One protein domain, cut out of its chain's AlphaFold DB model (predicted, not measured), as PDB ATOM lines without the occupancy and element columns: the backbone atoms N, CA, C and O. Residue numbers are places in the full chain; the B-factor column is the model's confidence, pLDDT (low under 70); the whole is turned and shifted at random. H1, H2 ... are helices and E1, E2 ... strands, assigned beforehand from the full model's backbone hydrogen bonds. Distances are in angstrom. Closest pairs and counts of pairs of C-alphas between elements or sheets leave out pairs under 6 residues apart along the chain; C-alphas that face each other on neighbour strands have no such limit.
ATOM      1  N   ALA A   5     213.948 115.523 241.367       79.19
ATOM      2  CA  ALA A   5     212.807 114.726 241.782       79.19
ATOM      3  C   ALA A   5     212.486 115.017 243.247       79.19
ATOM      4  O   ALA A   5     213.369 115.044 244.105       79.19
ATOM      5  N   LEU A   6     211.199 115.226 243.501       82.75
ATOM      6  CA  LEU A   6     210.638 115.660 244.768       82.75
ATOM      7  C   LEU A   6     209.924 114.501 245.461       82.75
ATOM      8  O   LEU A   6     209.032 113.887 244.876       82.75
ATOM      9  N   ARG A   7     210.274 114.229 246.721       81.12
ATOM     10  CA  ARG A   7     209.484 113.354 247.599       81.12
ATOM     11  C   ARG A   7     209.096 114.110 248.857       81.12
ATOM     12  O   ARG A   7     209.975 114.543 249.596       81.12
ATOM     13  N   ILE A   8     207.792 114.243 249.087       83.81
ATOM     14  CA  ILE A   8     207.210 114.885 250.269       83.81
ATOM     15  C   ILE A   8     206.435 113.833 251.054       83.81
ATOM     16  O   ILE A   8     205.603 113.119 250.497       83.81
ATOM     17  N   ASP A   9     206.709 113.757 252.348       84.31
ATOM     18  CA  ASP A   9     205.944 112.991 253.315       84.31
ATOM     19  C   ASP A   9     204.836 113.871 253.901       84.31
ATOM     20  O   ASP A   9     205.066 114.731 254.755       84.31
ATOM     21  N   LEU A  10     203.620 113.649 253.408       81.31
ATOM     22  CA  LEU A  10     202.432 114.397 253.806       81.31
ATOM     23  C   LEU A  10     201.957 114.065 255.229       81.31
ATOM     24  O   LEU A  10     201.161 114.819 255.773       81.31
ATOM     25  N   LEU A  11     202.436 112.981 255.855       83.00
ATOM     26  CA  LEU A  11     202.089 112.644 257.245       83.00
ATOM     27  C   LEU A  11     202.852 113.480 258.274       83.00
ATOM     28  O   LEU A  11     202.508 113.467 259.452       83.00
ATOM     29  N   LYS A  12     203.885 114.206 257.839       81.81
ATOM     30  CA  LYS A  12     204.625 115.141 258.693       81.81
ATOM     31  C   LYS A  12     203.940 116.495 258.843       81.81
ATOM     32  O   LYS A  12     204.385 117.293 259.664       81.81
ATOM     33  N   LEU A  13     202.897 116.753 258.054       80.88
ATOM     34  CA  LEU A  13     202.042 117.923 258.215       80.88
ATOM     35  C   LEU A  13     201.208 117.770 259.491       80.88
ATOM     36  O   LEU A  13     200.829 116.658 259.877       80.88
ATOM     37  N   ARG A  14     200.946 118.882 260.177       78.62
ATOM     38  CA  ARG A  14     200.209 118.871 261.443       78.62
ATOM     39  C   ARG A  14     198.791 118.358 261.214       78.62
ATOM     40  O   ARG A  14     198.102 118.767 260.290       78.62
ATOM     41  N   GLY A  15     198.382 117.397 262.040       76.19
ATOM     42  CA  GLY A  15     197.051 116.796 261.952       76.19
ATOM     43  C   GLY A  15     196.840 115.871 260.750       76.19
ATOM     44  O   GLY A  15     195.725 115.390 260.566       76.19
ATOM     45  N   ALA A  16     197.864 115.572 259.943       83.75
ATOM     46  CA  ALA A  16     197.723 114.640 258.833       83.75
ATOM     47  C   ALA A  16     197.567 113.193 259.326       83.75
ATOM     48  O   ALA A  16     198.378 112.684 260.101       83.75
ATOM     49  N   PHE A  17     196.544 112.493 258.838       83.94
ATOM     50  CA  PHE A  17     196.355 111.073 259.133       83.94
ATOM     51  C   PHE A  17     195.759 110.311 257.953       83.94
ATOM     52  O   PHE A  17     195.063 110.852 257.092       83.94
ATOM     53  N   VAL A  18     196.024 109.006 257.925       87.88
ATOM     54  CA  VAL A  18     195.418 108.099 256.952       87.88
ATOM     55  C   VAL A  18     194.144 107.523 257.543       87.88
ATOM     56  O   VAL A  18     194.164 106.917 258.615       87.88
ATOM     57  N   ARG A  19     193.032 107.650 256.821       88.12
ATOM     58  CA  ARG A  19     191.774 107.006 257.191       88.12
ATOM     59  C   ARG A  19     191.139 106.344 255.986       88.12
ATOM     60  O   ARG A  19     191.167 106.849 254.868       88.12
ATOM     61  N   ASN A  20     190.537 105.193 256.238       86.88
ATOM     62  CA  ASN A  20     189.682 104.540 255.268       86.88
ATOM     63  C   ASN A  20     188.315 105.232 255.298       86.88
ATOM     64  O   ASN A  20     187.617 105.174 256.311       86.88
ATOM     65  N   LEU A  21     187.954 105.903 254.208       84.31
ATOM     66  CA  LEU A  21     186.630 106.480 254.023       84.31
ATOM     67  C   LEU A  21     185.781 105.487 253.235       84.31
ATOM     68  O   LEU A  21     186.135 105.085 252.124       84.31
ATOM     69  N   GLN A  22     184.668 105.071 253.831       83.12
ATOM     70  CA  GLN A  22     183.684 104.230 253.167       83.12
ATOM     71  C   GLN A  22     182.808 105.117 252.285       83.12
ATOM     72  O   GLN A  22     181.982 105.880 252.779       83.12
ATOM     73  N   GLY A  23     183.034 105.057 250.972       79.62
ATOM     74  CA  GLY A  23     182.130 105.654 249.997       79.62
ATOM     75  C   GLY A  23     180.919 104.759 249.748       79.62
ATOM     76  O   GLY A  23     180.857 103.626 250.224       79.62
ATOM     77  N   ALA A  24     179.982 105.235 248.926       76.00
ATOM     78  CA  ALA A  24     178.793 104.467 248.549       76.00
ATOM     79  C   ALA A  24     179.121 103.134 247.843       76.00
ATOM     80  O   ALA A  24     178.346 102.188 247.919       76.00
ATOM     81  N   THR A  25     180.265 103.056 247.156       80.19
ATOM     82  CA  THR A  25     180.630 101.912 246.300       80.19
ATOM     83  C   THR A  25     181.842 101.130 246.801       80.19
ATOM     84  O   THR A  25     181.988  99.956 246.485       80.19
ATOM     85  N   SER A  26     182.757 101.766 247.534       83.44
ATOM     86  CA  SER A  26     183.956 101.108 248.062       83.44
ATOM     87  C   SER A  26     184.615 101.931 249.160       83.44
ATOM     88  O   SER A  26     184.473 103.155 249.231       83.44
ATOM     89  N   THR A  27     185.378 101.240 249.998       85.44
ATOM     90  CA  THR A  27     186.242 101.861 250.995       85.44
ATOM     91  C   THR A  27     187.561 102.260 250.345       85.44
ATOM     92  O   THR A  27     188.297 101.406 249.850       85.44
ATOM     93  N   LYS A  28     187.873 103.557 250.354       86.56
ATOM     94  CA  LYS A  28     189.134 104.097 249.834       86.56
ATOM     95  C   LYS A  28     190.012 104.559 250.985       86.56
ATOM     96  O   LYS A  28     189.534 105.167 251.943       86.56
ATOM     97  N   ARG A  29     191.307 104.268 250.888       87.25
ATOM     98  CA  ARG A  29     192.310 104.774 251.825       87.25
ATOM     99  C   ARG A  29     192.665 106.201 251.420       87.25
ATOM    100  O   ARG A  29     193.234 106.405 250.351       87.25
ATOM    101  N   CYS A  30     192.318 107.162 252.263       84.81
ATOM    102  CA  CYS A  30     192.533 108.581 252.018       84.81
ATOM    103  C   CYS A  30     193.536 109.137 253.026       84.81
ATOM    104  O   CYS A  30     193.575 108.705 254.179       84.81
ATOM    105  N   ILE A  31     194.321 110.116 252.586       86.00
ATOM    106  CA  ILE A  31     195.030 111.010 253.492       86.00
ATOM    107  C   ILE A  31     194.120 112.202 253.773       86.00
ATOM    108  O   ILE A  31     193.527 112.762 252.851       86.00
ATOM    109  N   ILE A  32     193.952 112.529 255.045       85.50
ATOM    110  CA  ILE A  32     193.156 113.662 255.500       85.50
ATOM    111  C   ILE A  32     194.127 114.617 256.170       85.50
ATOM    112  O   ILE A  32     194.873 114.208 257.058       85.50
ATOM    113  N   ILE A  33     194.127 115.862 255.705       86.06
ATOM    114  CA  ILE A  33     194.955 116.932 256.247       86.06
ATOM    115  C   ILE A  33     193.993 118.072 256.602       86.06
ATOM    116  O   ILE A  33     193.365 118.623 255.693       86.06
ATOM    117  N   PRO A  34     193.790 118.364 257.895       82.56
ATOM    118  CA  PRO A  34     193.018 119.521 258.320       82.56
ATOM    119  C   PRO A  34     193.742 120.798 257.885       82.56
ATOM    120  O   PRO A  34     194.906 121.002 258.210       82.56
ATOM    121  N   VAL A  35     193.054 121.643 257.116       79.06
ATOM    122  CA  VAL A  35     193.622 122.898 256.591       79.06
ATOM    123  C   VAL A  35     193.798 123.964 257.670       79.06
ATOM    124  O   VAL A  35     194.646 124.829 257.514       79.06
ATOM    125  N   ASP A  36     193.029 123.891 258.756       77.69
ATOM    126  CA  ASP A  36     193.070 124.869 259.850       77.69
ATOM    127  C   ASP A  36     194.187 124.587 260.872       77.69
ATOM    128  O   ASP A  36     194.540 125.458 261.664       77.69
ATOM    129  N   ASP A  37     194.742 123.370 260.868       75.38
ATOM    130  CA  ASP A  37     195.741 122.936 261.855       75.38
ATOM    131  C   ASP A  37     197.186 123.149 261.370       75.38
ATOM    132  O   ASP A  37     198.118 123.148 262.187       75.38
ATOM    133  N   ASP A  38     197.396 123.284 260.054       73.31
ATOM    134  CA  ASP A  38     198.725 123.429 259.460       73.31
ATOM    135  C   ASP A  38     198.914 124.798 258.772       73.31
ATOM    136  O   ASP A  38     198.344 125.018 257.703       73.31
ATOM    137  N   PRO A  39     199.773 125.685 259.321       72.31
ATOM    138  CA  PRO A  39     200.069 127.006 258.753       72.31
ATOM    139  C   PRO A  39     200.529 127.019 257.298       72.31
ATOM    140  O   PRO A  39     200.469 128.048 256.623       72.31
ATOM    141  N   ALA A  40     201.157 125.928 256.854       74.56
ATOM    142  CA  ALA A  40     201.757 125.858 255.533       74.56
ATOM    143  C   ALA A  40     200.737 125.431 254.476       74.56
ATOM    144  O   ALA A  40     201.028 125.544 253.280       74.56
ATOM    145  N   LEU A  41     199.556 124.958 254.889       80.44
ATOM    146  CA  LEU A  41     198.437 124.718 253.994       80.44
ATOM    147  C   LEU A  41     197.597 125.982 253.850       80.44
ATOM    148  O   LEU A  41     197.183 126.602 254.820       80.44
ATOM    149  N   PHE A  42     197.283 126.327 252.608       80.94
ATOM    150  CA  PHE A  42     196.359 127.407 252.312       80.94
ATOM    151  C   PHE A  42     195.300 126.952 251.317       80.94
ATOM    152  O   PHE A  42     195.589 126.328 250.293       80.94
ATOM    153  N   LEU A  43     194.044 127.270 251.623       81.50
ATOM    154  CA  LEU A  43     192.927 127.055 250.716       81.50
ATOM    155  C   LEU A  43     192.768 128.297 249.834       81.50
ATOM    156  O   LEU A  43     192.278 129.332 250.275       81.50
ATOM    157  N   GLY A  44     193.215 128.203 248.585       81.19
ATOM    158  CA  GLY A  44     192.945 129.212 247.568       81.19
ATOM    159  C   GLY A  44     191.618 128.951 246.855       81.19
ATOM    160  O   GLY A  44     191.033 127.875 246.960       81.19
ATOM    161  N   GLU A  45     191.177 129.908 246.038       77.81
ATOM    162  CA  GLU A  45     189.904 129.833 245.296       77.81
ATOM    163  C   GLU A  45     189.761 128.582 244.410       77.81
ATOM    164  O   GLU A  45     188.650 128.155 244.101       77.81
ATOM    165  N   LYS A  46     190.886 128.000 243.974       82.81
ATOM    166  CA  LYS A  46     190.930 126.872 243.029       82.81
ATOM    167  C   LYS A  46     191.472 125.574 243.626       82.81
ATOM    168  O   LYS A  46     191.552 124.579 242.906       82.81
ATOM    169  N   GLY A  47     191.861 125.557 244.899       81.88
ATOM    170  CA  GLY A  47     192.418 124.356 245.514       81.88
ATOM    171  C   GLY A  47     193.155 124.602 246.822       81.88
ATOM    172  O   GLY A  47     193.314 125.732 247.272       81.88
ATOM    173  N   CYS A  48     193.614 123.507 247.423       82.12
ATOM    174  CA  CYS A  48     194.483 123.533 248.588       82.12
ATOM    175  C   CYS A  48     195.942 123.449 248.136       82.12
ATOM    176  O   CYS A  48     196.300 122.605 247.310       82.12
ATOM    177  N   TYR A  49     196.769 124.330 248.673       83.75
ATOM    178  CA  TYR A  49     198.166 124.479 248.316       83.75
ATOM    179  C   TYR A  49     199.036 124.324 249.560       83.75
ATOM    180  O   TYR A  49     198.639 124.715 250.654       83.75
ATOM    181  N   LEU A  50     200.236 123.781 249.370       84.12
ATOM    182  CA  LEU A  50     201.261 123.666 250.401       84.12
ATOM    183  C   LEU A  50     202.401 124.631 250.061       84.12
ATOM    184  O   LEU A  50     203.032 124.485 249.011       84.12
ATOM    185  N   SER A  51     202.673 125.584 250.948       82.88
ATOM    186  CA  SER A  51     203.854 126.440 250.847       82.88
ATOM    187  C   SER A  51     205.067 125.718 251.432       82.88
ATOM    188  O   SER A  51     205.050 125.258 252.574       82.88
ATOM    189  N   ALA A  52     206.131 125.575 250.643       83.94
ATOM    190  CA  ALA A  52     207.343 124.892 251.076       83.94
ATOM    191  C   ALA A  52     208.593 125.514 250.448       83.94
ATOM    192  O   ALA A  52     208.592 125.912 249.284       83.94
ATOM    193  N   THR A  53     209.683 125.545 251.215       81.62
ATOM    194  CA  THR A  53     210.989 126.039 250.767       81.62
ATOM    195  C   THR A  53     211.975 124.884 250.633       81.62
ATOM    196  O   THR A  53     212.132 124.074 251.552       81.62
ATOM    197  N   ALA A  54     212.674 124.835 249.500       81.00
ATOM    198  CA  ALA A  54     213.812 123.951 249.281       81.00
ATOM    199  C   ALA A  54     215.108 124.642 249.729       81.00
ATOM    200  O   ALA A  54     215.440 125.723 249.248       81.00
ATOM    201  N   ILE A  55     215.844 124.015 250.644       81.56
ATOM    202  CA  ILE A  55     217.111 124.514 251.187       81.56
ATOM    203  C   ILE A  55     218.227 123.583 250.724       81.56
ATOM    204  O   ILE A  55     218.186 122.384 250.996       81.56
ATOM    205  N   GLU A  56     219.228 124.134 250.045       78.38
ATOM    206  CA  GLU A  56     220.398 123.382 249.589       78.38
ATOM    207  C   GLU A  56     221.220 122.863 250.779       78.38
ATOM    208  O   GLU A  56     221.513 123.588 251.738       78.38
ATOM    209  N   LEU A  57     221.573 121.579 250.740       74.94
ATOM    210  CA  LEU A  57     222.354 120.928 251.785       74.94
ATOM    211  C   LEU A  57     223.850 121.157 251.533       74.94
ATOM    212  O   LEU A  57     224.378 120.761 250.500       74.94
ATOM    213  N   LYS A  58     224.557 121.735 252.516       66.44
ATOM    214  CA  LYS A  58     226.025 121.912 252.456       66.44
ATOM    215  C   LYS A  58     226.791 120.585 252.415       66.44
ATOM    216  O   LYS A  58     227.866 120.517 251.835       66.44
ATOM    217  N   GLU A  59     226.232 119.543 253.027       67.19
ATOM    218  CA  GLU A  59     226.722 118.167 252.949       67.19
ATOM    219  C   GLU A  59     225.611 117.286 252.365       67.19
ATOM    220  O   GLU A  59     224.719 116.864 253.109       67.19
ATOM    221  N   PRO A  60     225.615 117.015 251.050       62.28
ATOM    222  CA  PRO A  60     224.642 116.113 250.449       62.28
ATOM    223  C   PRO A  60     224.886 114.693 250.979       62.28
ATOM    224  O   PRO A  60     225.835 114.013 250.591       62.28
ATOM    225  N   LYS A  61     224.037 114.237 251.904       59.44
ATOM    226  CA  LYS A  61     224.011 112.849 252.384       59.44
ATOM    227  C   LYS A  61     222.882 112.109 251.673       59.44
ATOM    228  O   LYS A  61     221.806 112.659 251.480       59.44
ATOM    229  N   TYR A  62     223.129 110.853 251.298       59.62
ATOM    230  CA  TYR A  62     222.130 109.959 250.693       59.62
ATOM    231  C   TYR A  62     221.504 110.459 249.378       59.62
ATOM    232  O   TYR A  62     220.319 110.251 249.151       59.62
ATOM    233  N   SER A  63     222.295 111.069 248.487       63.69
ATOM    234  CA  SER A  63     221.884 111.547 247.145       63.69
ATOM    235  C   SER A  63     220.893 112.721 247.091       63.69
ATOM    236  O   SER A  63     220.610 113.218 245.998       63.69
ATOM    237  N   ASP A  64     220.439 113.221 248.241       65.50
ATOM    238  CA  ASP A  64     219.617 114.425 248.316       65.50
ATOM    239  C   ASP A  64     220.494 115.684 248.280       65.50
ATOM    240  O   ASP A  64     221.475 115.821 249.016       65.50
ATOM    241  N   THR A  65     220.131 116.617 247.404       71.38
ATOM    242  CA  THR A  65     220.818 117.903 247.223       71.38
ATOM    243  C   THR A  65     220.139 119.025 247.999       71.38
ATOM    244  O   THR A  65     220.809 119.961 248.429       71.38
ATOM    245  N   HIS A  66     218.823 118.933 248.223       79.38
ATOM    246  CA  HIS A  66     218.072 119.922 248.997       79.38
ATOM    247  C   HIS A  66     217.107 119.243 249.969       79.38
ATOM    248  O   HIS A  66     216.521 118.204 249.659       79.38
ATOM    249  N   CYS A  67     216.891 119.860 251.129       78.94
ATOM    250  CA  CYS A  67     215.833 119.487 252.062       78.94
ATOM    251  C   CYS A  67     214.635 120.428 251.918       78.94
ATOM    252  O   CYS A  67     214.792 121.611 251.619       78.94
ATOM    253  N   ILE A  68     213.430 119.905 252.130       81.38
ATOM    254  CA  ILE A  68     212.195 120.680 252.012       81.38
ATOM    255  C   ILE A  68     211.579 120.876 253.378       81.38
ATOM    256  O   ILE A  68     211.319 119.917 254.110       81.38
ATOM    257  N   LYS A  69     211.319 122.141 253.690       80.94
ATOM    258  CA  LYS A  69     210.636 122.564 254.906       80.94
ATOM    259  C   LYS A  69     209.331 123.256 254.551       80.94
ATOM    260  O   LYS A  69     209.263 123.951 253.539       80.94
ATOM    261  N   ALA A  70     208.328 123.059 255.398       79.12
ATOM    262  CA  ALA A  70     207.092 123.824 255.357       79.12
ATOM    263  C   ALA A  70     207.429 125.317 255.495       79.12
ATOM    264  O   ALA A  70     208.187 125.690 256.397       79.12
ATOM    265  N   ASP A  71     206.927 126.147 254.587       76.38
ATOM    266  CA  ASP A  71     207.087 127.594 254.678       76.38
ATOM    267  C   ASP A  71     205.860 128.175 255.371       76.38
ATOM    268  O   ASP A  71     204.748 128.117 254.853       76.38
ATOM    269  N   ILE A  72     206.074 128.681 256.582       75.69
ATOM    270  CA  ILE A  72     205.018 129.217 257.433       75.69
ATOM    271  C   ILE A  72     204.930 130.730 257.202       75.69
ATOM    272  O   ILE A  72     205.959 131.415 257.310       75.69
ATOM    273  N   PRO A  73     203.732 131.281 256.936       68.38
ATOM    274  CA  PRO A  73     203.549 132.714 256.753       68.38
ATOM    275  C   PRO A  73     203.970 133.496 258.004       68.38
ATOM    276  O   PRO A  73     203.862 133.019 259.134       68.38
ATOM    277  N   LYS A  74     204.454 134.729 257.806       66.44
ATOM    278  CA  LYS A  74     205.032 135.565 258.877       66.44
ATOM    279  C   LYS A  74     204.112 135.719 260.095       66.44
ATOM    280  O   LYS A  74     204.599 135.682 261.215       66.44
ATOM    281  N   GLU A  75     202.806 135.811 259.873       64.31
ATOM    282  CA  GLU A  75     201.797 135.984 260.927       64.31
ATOM    283  C   GLU A  75     201.696 134.786 261.881       64.31
ATOM    284  O   GLU A  75     201.431 134.948 263.070       64.31
ATOM    285  N   GLU A  76     201.921 133.571 261.382       66.75
ATOM    286  CA  GLU A  76     201.968 132.361 262.208       66.75
ATOM    287  C   GLU A  76     203.372 132.096 262.746       66.75
ATOM    288  O   GLU A  76     203.543 131.598 263.858       66.75
ATOM    289  N   ARG A  77     204.387 132.527 261.998       59.44
ATOM    290  CA  ARG A  77     205.781 132.509 262.429       59.44
ATOM    291  C   ARG A  77     206.031 133.400 263.648       59.44
ATOM    292  O   ARG A  77     206.882 133.056 264.455       59.44
ATOM    293  N   GLU A  78     205.305 134.506 263.790       63.38
ATOM    294  CA  GLU A  78     205.374 135.399 264.958       63.38
ATOM    295  C   GLU A  78     204.640 134.841 266.186       63.38
ATOM    296  O   GLU A  78     204.969 135.201 267.315       63.38
ATOM    297  N   LYS A  79     203.674 133.937 265.981       62.25
ATOM    298  CA  LYS A  79     202.975 133.234 267.069       62.25
ATOM    299  C   LYS A  79     203.775 132.045 267.601       62.25
ATOM    300  O   LYS A  79     203.562 131.636 268.739       62.25
ATOM    301  N   LEU A  80     204.672 131.491 266.785       60.66
ATOM    302  CA  LEU A  80     205.539 130.369 267.139       60.66
ATOM    303  C   LEU A  80     206.883 130.867 267.677       60.66
ATOM    304  O   LEU A  80     207.506 131.780 267.138       60.66
ATOM    305  N   SER A  81     207.369 130.224 268.732       65.69
ATOM    306  CA  SER A  81     208.703 130.506 269.263       65.69
ATOM    307  C   SER A  81     209.798 130.076 268.273       65.69
ATOM    308  O   SER A  81     209.631 129.139 267.488       65.69
ATOM    309  N   GLU A  82     210.979 130.702 268.335       59.09
ATOM    310  CA  GLU A  82     212.125 130.316 267.490       59.09
ATOM    311  C   GLU A  82     212.516 128.833 267.642       59.09
ATOM    312  O   GLU A  82     213.064 128.227 266.718       59.09
ATOM    313  N   ALA A  83     212.219 128.240 268.801       59.81
ATOM    314  CA  ALA A  83     212.432 126.826 269.076       59.81
ATOM    315  C   ALA A  83     211.475 125.932 268.271       59.81
ATOM    316  O   ALA A  83     211.911 124.938 267.689       59.81
ATOM    317  N   GLU A  84     210.201 126.307 268.170       61.09
ATOM    318  CA  GLU A  84     209.200 125.563 267.399       61.09
ATOM    319  C   GLU A  84     209.458 125.669 265.899       61.09
ATOM    320  O   GLU A  84     209.349 124.671 265.190       61.09
ATOM    321  N   LEU A  85     209.914 126.832 265.425       61.91
ATOM    322  CA  LEU A  85     210.326 127.017 264.031       61.91
ATOM    323  C   LEU A  85     211.520 126.134 263.649       61.91
ATOM    324  O   LEU A  85     211.605 125.641 262.524       61.91
ATOM    325  N   ARG A  86     212.454 125.914 264.580       62.12
ATOM    326  CA  ARG A  86     213.584 124.994 264.370       62.12
ATOM    327  C   ARG A  86     213.173 123.528 264.466       62.12
ATOM    328  O   ARG A  86     213.798 122.702 263.804       62.12
ATOM    329  N   ALA A  87     212.147 123.225 265.256       64.06
ATOM    330  CA  ALA A  87     211.593 121.885 265.410       64.06
ATOM    331  C   ALA A  87     210.661 121.472 264.257       64.06
ATOM    332  O   ALA A  87     210.239 120.315 264.219       64.06
ATOM    333  N   LEU A  88     210.351 122.377 263.317       70.19
ATOM    334  CA  LEU A  88     209.508 122.050 262.171       70.19
ATOM    335  C   LEU A  88     210.082 120.856 261.398       70.19
ATOM    336  O   LEU A  88     211.258 120.873 261.004       70.19
ATOM    337  N   PRO A  89     209.263 119.817 261.170       69.81
ATOM    338  CA  PRO A  89     209.730 118.603 260.537       69.81
ATOM    339  C   PRO A  89     210.140 118.872 259.088       69.81
ATOM    340  O   PRO A  89     209.530 119.656 258.361       69.81
ATOM    341  N   ILE A  90     211.184 118.171 258.650       78.94
ATOM    342  CA  ILE A  90     211.573 118.144 257.240       78.94
ATOM    343  C   ILE A  90     210.526 117.315 256.501       78.94
ATOM    344  O   ILE A  90     210.452 116.095 256.692       78.94
ATOM    345  N   LEU A  91     209.733 117.981 255.662       79.50
ATOM    346  CA  LEU A  91     208.661 117.363 254.891       79.50
ATOM    347  C   LEU A  91     209.215 116.407 253.835       79.50
ATOM    348  O   LEU A  91     208.595 115.391 253.544       79.50
ATOM    349  N   GLY A  92     210.388 116.693 253.271       79.94
ATOM    350  CA  GLY A  92     210.894 115.919 252.145       79.94
ATOM    351  C   GLY A  92     212.311 116.253 251.707       79.94
ATOM    352  O   GLY A  92     212.982 117.098 252.303       79.94
ATOM    353  N   GLY A  93     212.741 115.587 250.638       80.19
ATOM    354  CA  GLY A  93     214.044 115.765 250.000       80.19
ATOM    355  C   GLY A  93     213.918 115.917 248.485       80.19
ATOM    356  O   GLY A  93     212.977 115.401 247.866       80.19
ATOM    357  N   LEU A  94     214.864 116.648 247.898       79.31
ATOM    358  CA  LEU A  94     215.076 116.736 246.457       79.31
ATOM    359  C   LEU A  94     216.380 116.034 246.104       79.31
ATOM    360  O   LEU A  94     217.424 116.356 246.669       79.31
ATOM    361  N   HIS A  95     216.331 115.169 245.096       78.00
ATOM    362  CA  HIS A  95     217.518 114.567 244.496       78.00
ATOM    363  C   HIS A  95     217.634 114.978 243.031       78.00
ATOM    364  O   HIS A  95     216.635 115.098 242.316       78.00
ATOM    365  N   ALA A  96     218.864 115.218 242.576       75.62
ATOM    366  CA  ALA A  96     219.130 115.526 241.178       75.62
ATOM    367  C   ALA A  96     218.914 114.271 240.320       75.62
ATOM    368  O   ALA A  96     219.496 113.217 240.575       75.62
ATOM    369  N   ILE A  97     218.093 114.386 239.277       74.19
ATOM    370  CA  ILE A  97     217.868 113.303 238.324       74.19
ATOM    371  C   ILE A  97     219.051 113.285 237.355       74.19
ATOM    372  O   ILE A  97     219.104 114.059 236.396       74.19
ATOM    373  N   VAL A  98     220.000 112.383 237.592       68.88
ATOM    374  CA  VAL A  98     221.044 112.073 236.613       68.88
ATOM    375  C   VAL A  98     220.449 111.092 235.609       68.88
ATOM    376  O   VAL A  98     220.113 109.960 235.951       68.88
TER     377      VAL A  98
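Overview. This is residues 5 to 98 of the 128 residues of an uncharacterized protein of Porphyromonas sp. oral taxon 275 (UniProt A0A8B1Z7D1). A strongly twisted wall of four antiparallel strands, E1, E8, E7 and E6, stands at one end of a loose model, and two separate two-stranded hairpins, E2 with E3 and E4 with E5, reach away from it and spread apart from each other. Two short helices, H1 and H2, sit in the stretch that joins E7 to E8, beyond one end of those strands and not over the sheet. The printed part has 94 residues with eight named strands and two named helices, in the order E1, E2, E3, E4, E5, E6, E7, H1, H2, E8, and its class is mostly strand. The large sheet has the order E1, E8, E7, E6. The whole is loose, with a radius of gyration of the C-alphas of 15.8 A, and the C-alphas span 50 by 39 by 25 A.

Arrangement. E1, residues 5 to 8, is an edge strand of the large sheet, and its neighbour there is E8, residues 90 to 96. Their directions are antiparallel at 169 degrees, N 5 and O 95 are 2.9 A apart, within hydrogen-bond range, and the C-alphas of Ile 8 and Gly 92, which face each other, are 4.3 A apart. E2, residues 17 to 22, and E3, residues 27 to 32, form an antiparallel hairpin at 149 degrees, with N 19 and O 30 at 2.9 A and N 30 and O 19 at 2.9 A, within hydrogen-bond range. E1 and E2 are apart. E4, residues 41 to 44, and E5, residues 47 to 50, form the next hairpin, antiparallel at 150 degrees, with N 42 and O 49 at 2.9 A, within hydrogen-bond range. E3 and E4 are apart. E5 runs on into E6, residues 52 to 56, across a break of 1 residue, at 31 degrees, and the two meet only through their link. E6 is the other edge strand of the large sheet and forms a hairpin with E7, residues 64 to 70, antiparallel at 149 degrees, with N 53 and O 69 at 2.8 A, within hydrogen-bond range. E7 and E8 are inner strands and neighbours, antiparallel at 149 degrees, with N 68 and O 92 at 2.8 A, within hydrogen-bond range. H1, residues 74 to 77, and H2, residues 82 to 87, are close but not clearly touching, and their closest C-alphas, those of Arg 77 and Leu 85, are 7.3 A apart. Neither helix is on the large sheet. In H2 every O i to N i+4 pair is within hydrogen-bond range; H1 is too short for such a pair, and its 1 pair of O i and N i+3 is within range.

Along the chain. E1 begins at C-alpha 5, at (212.807, 114.726, 241.782). From first to last C-alpha, E2 is 15.6 A long and E3 is 14.4 A. C-alpha 22, where E2 ends, is at (183.684, 104.230, 253.167). E6 is 13.2 A long, E7 is 17.2 A and E8 is 17.9 A. E8 ends at C-alpha 96, at (219.130, 115.526, 241.178).

Size, cuts and confidence. The two C-alphas farthest apart are those of Ala 24, between E2 and E3, and Lys 58, between E6 and E7, at 50.5 A. The first and last printed C-alphas, those of Ala 5 and Val 98, are 10.1 A apart. The printed part has no cut, and no link is long. The mean pLDDT of the printed part is 76.3; residues 58 to 64, residues 73 to 87, residue 89 and residue 98 are under 70.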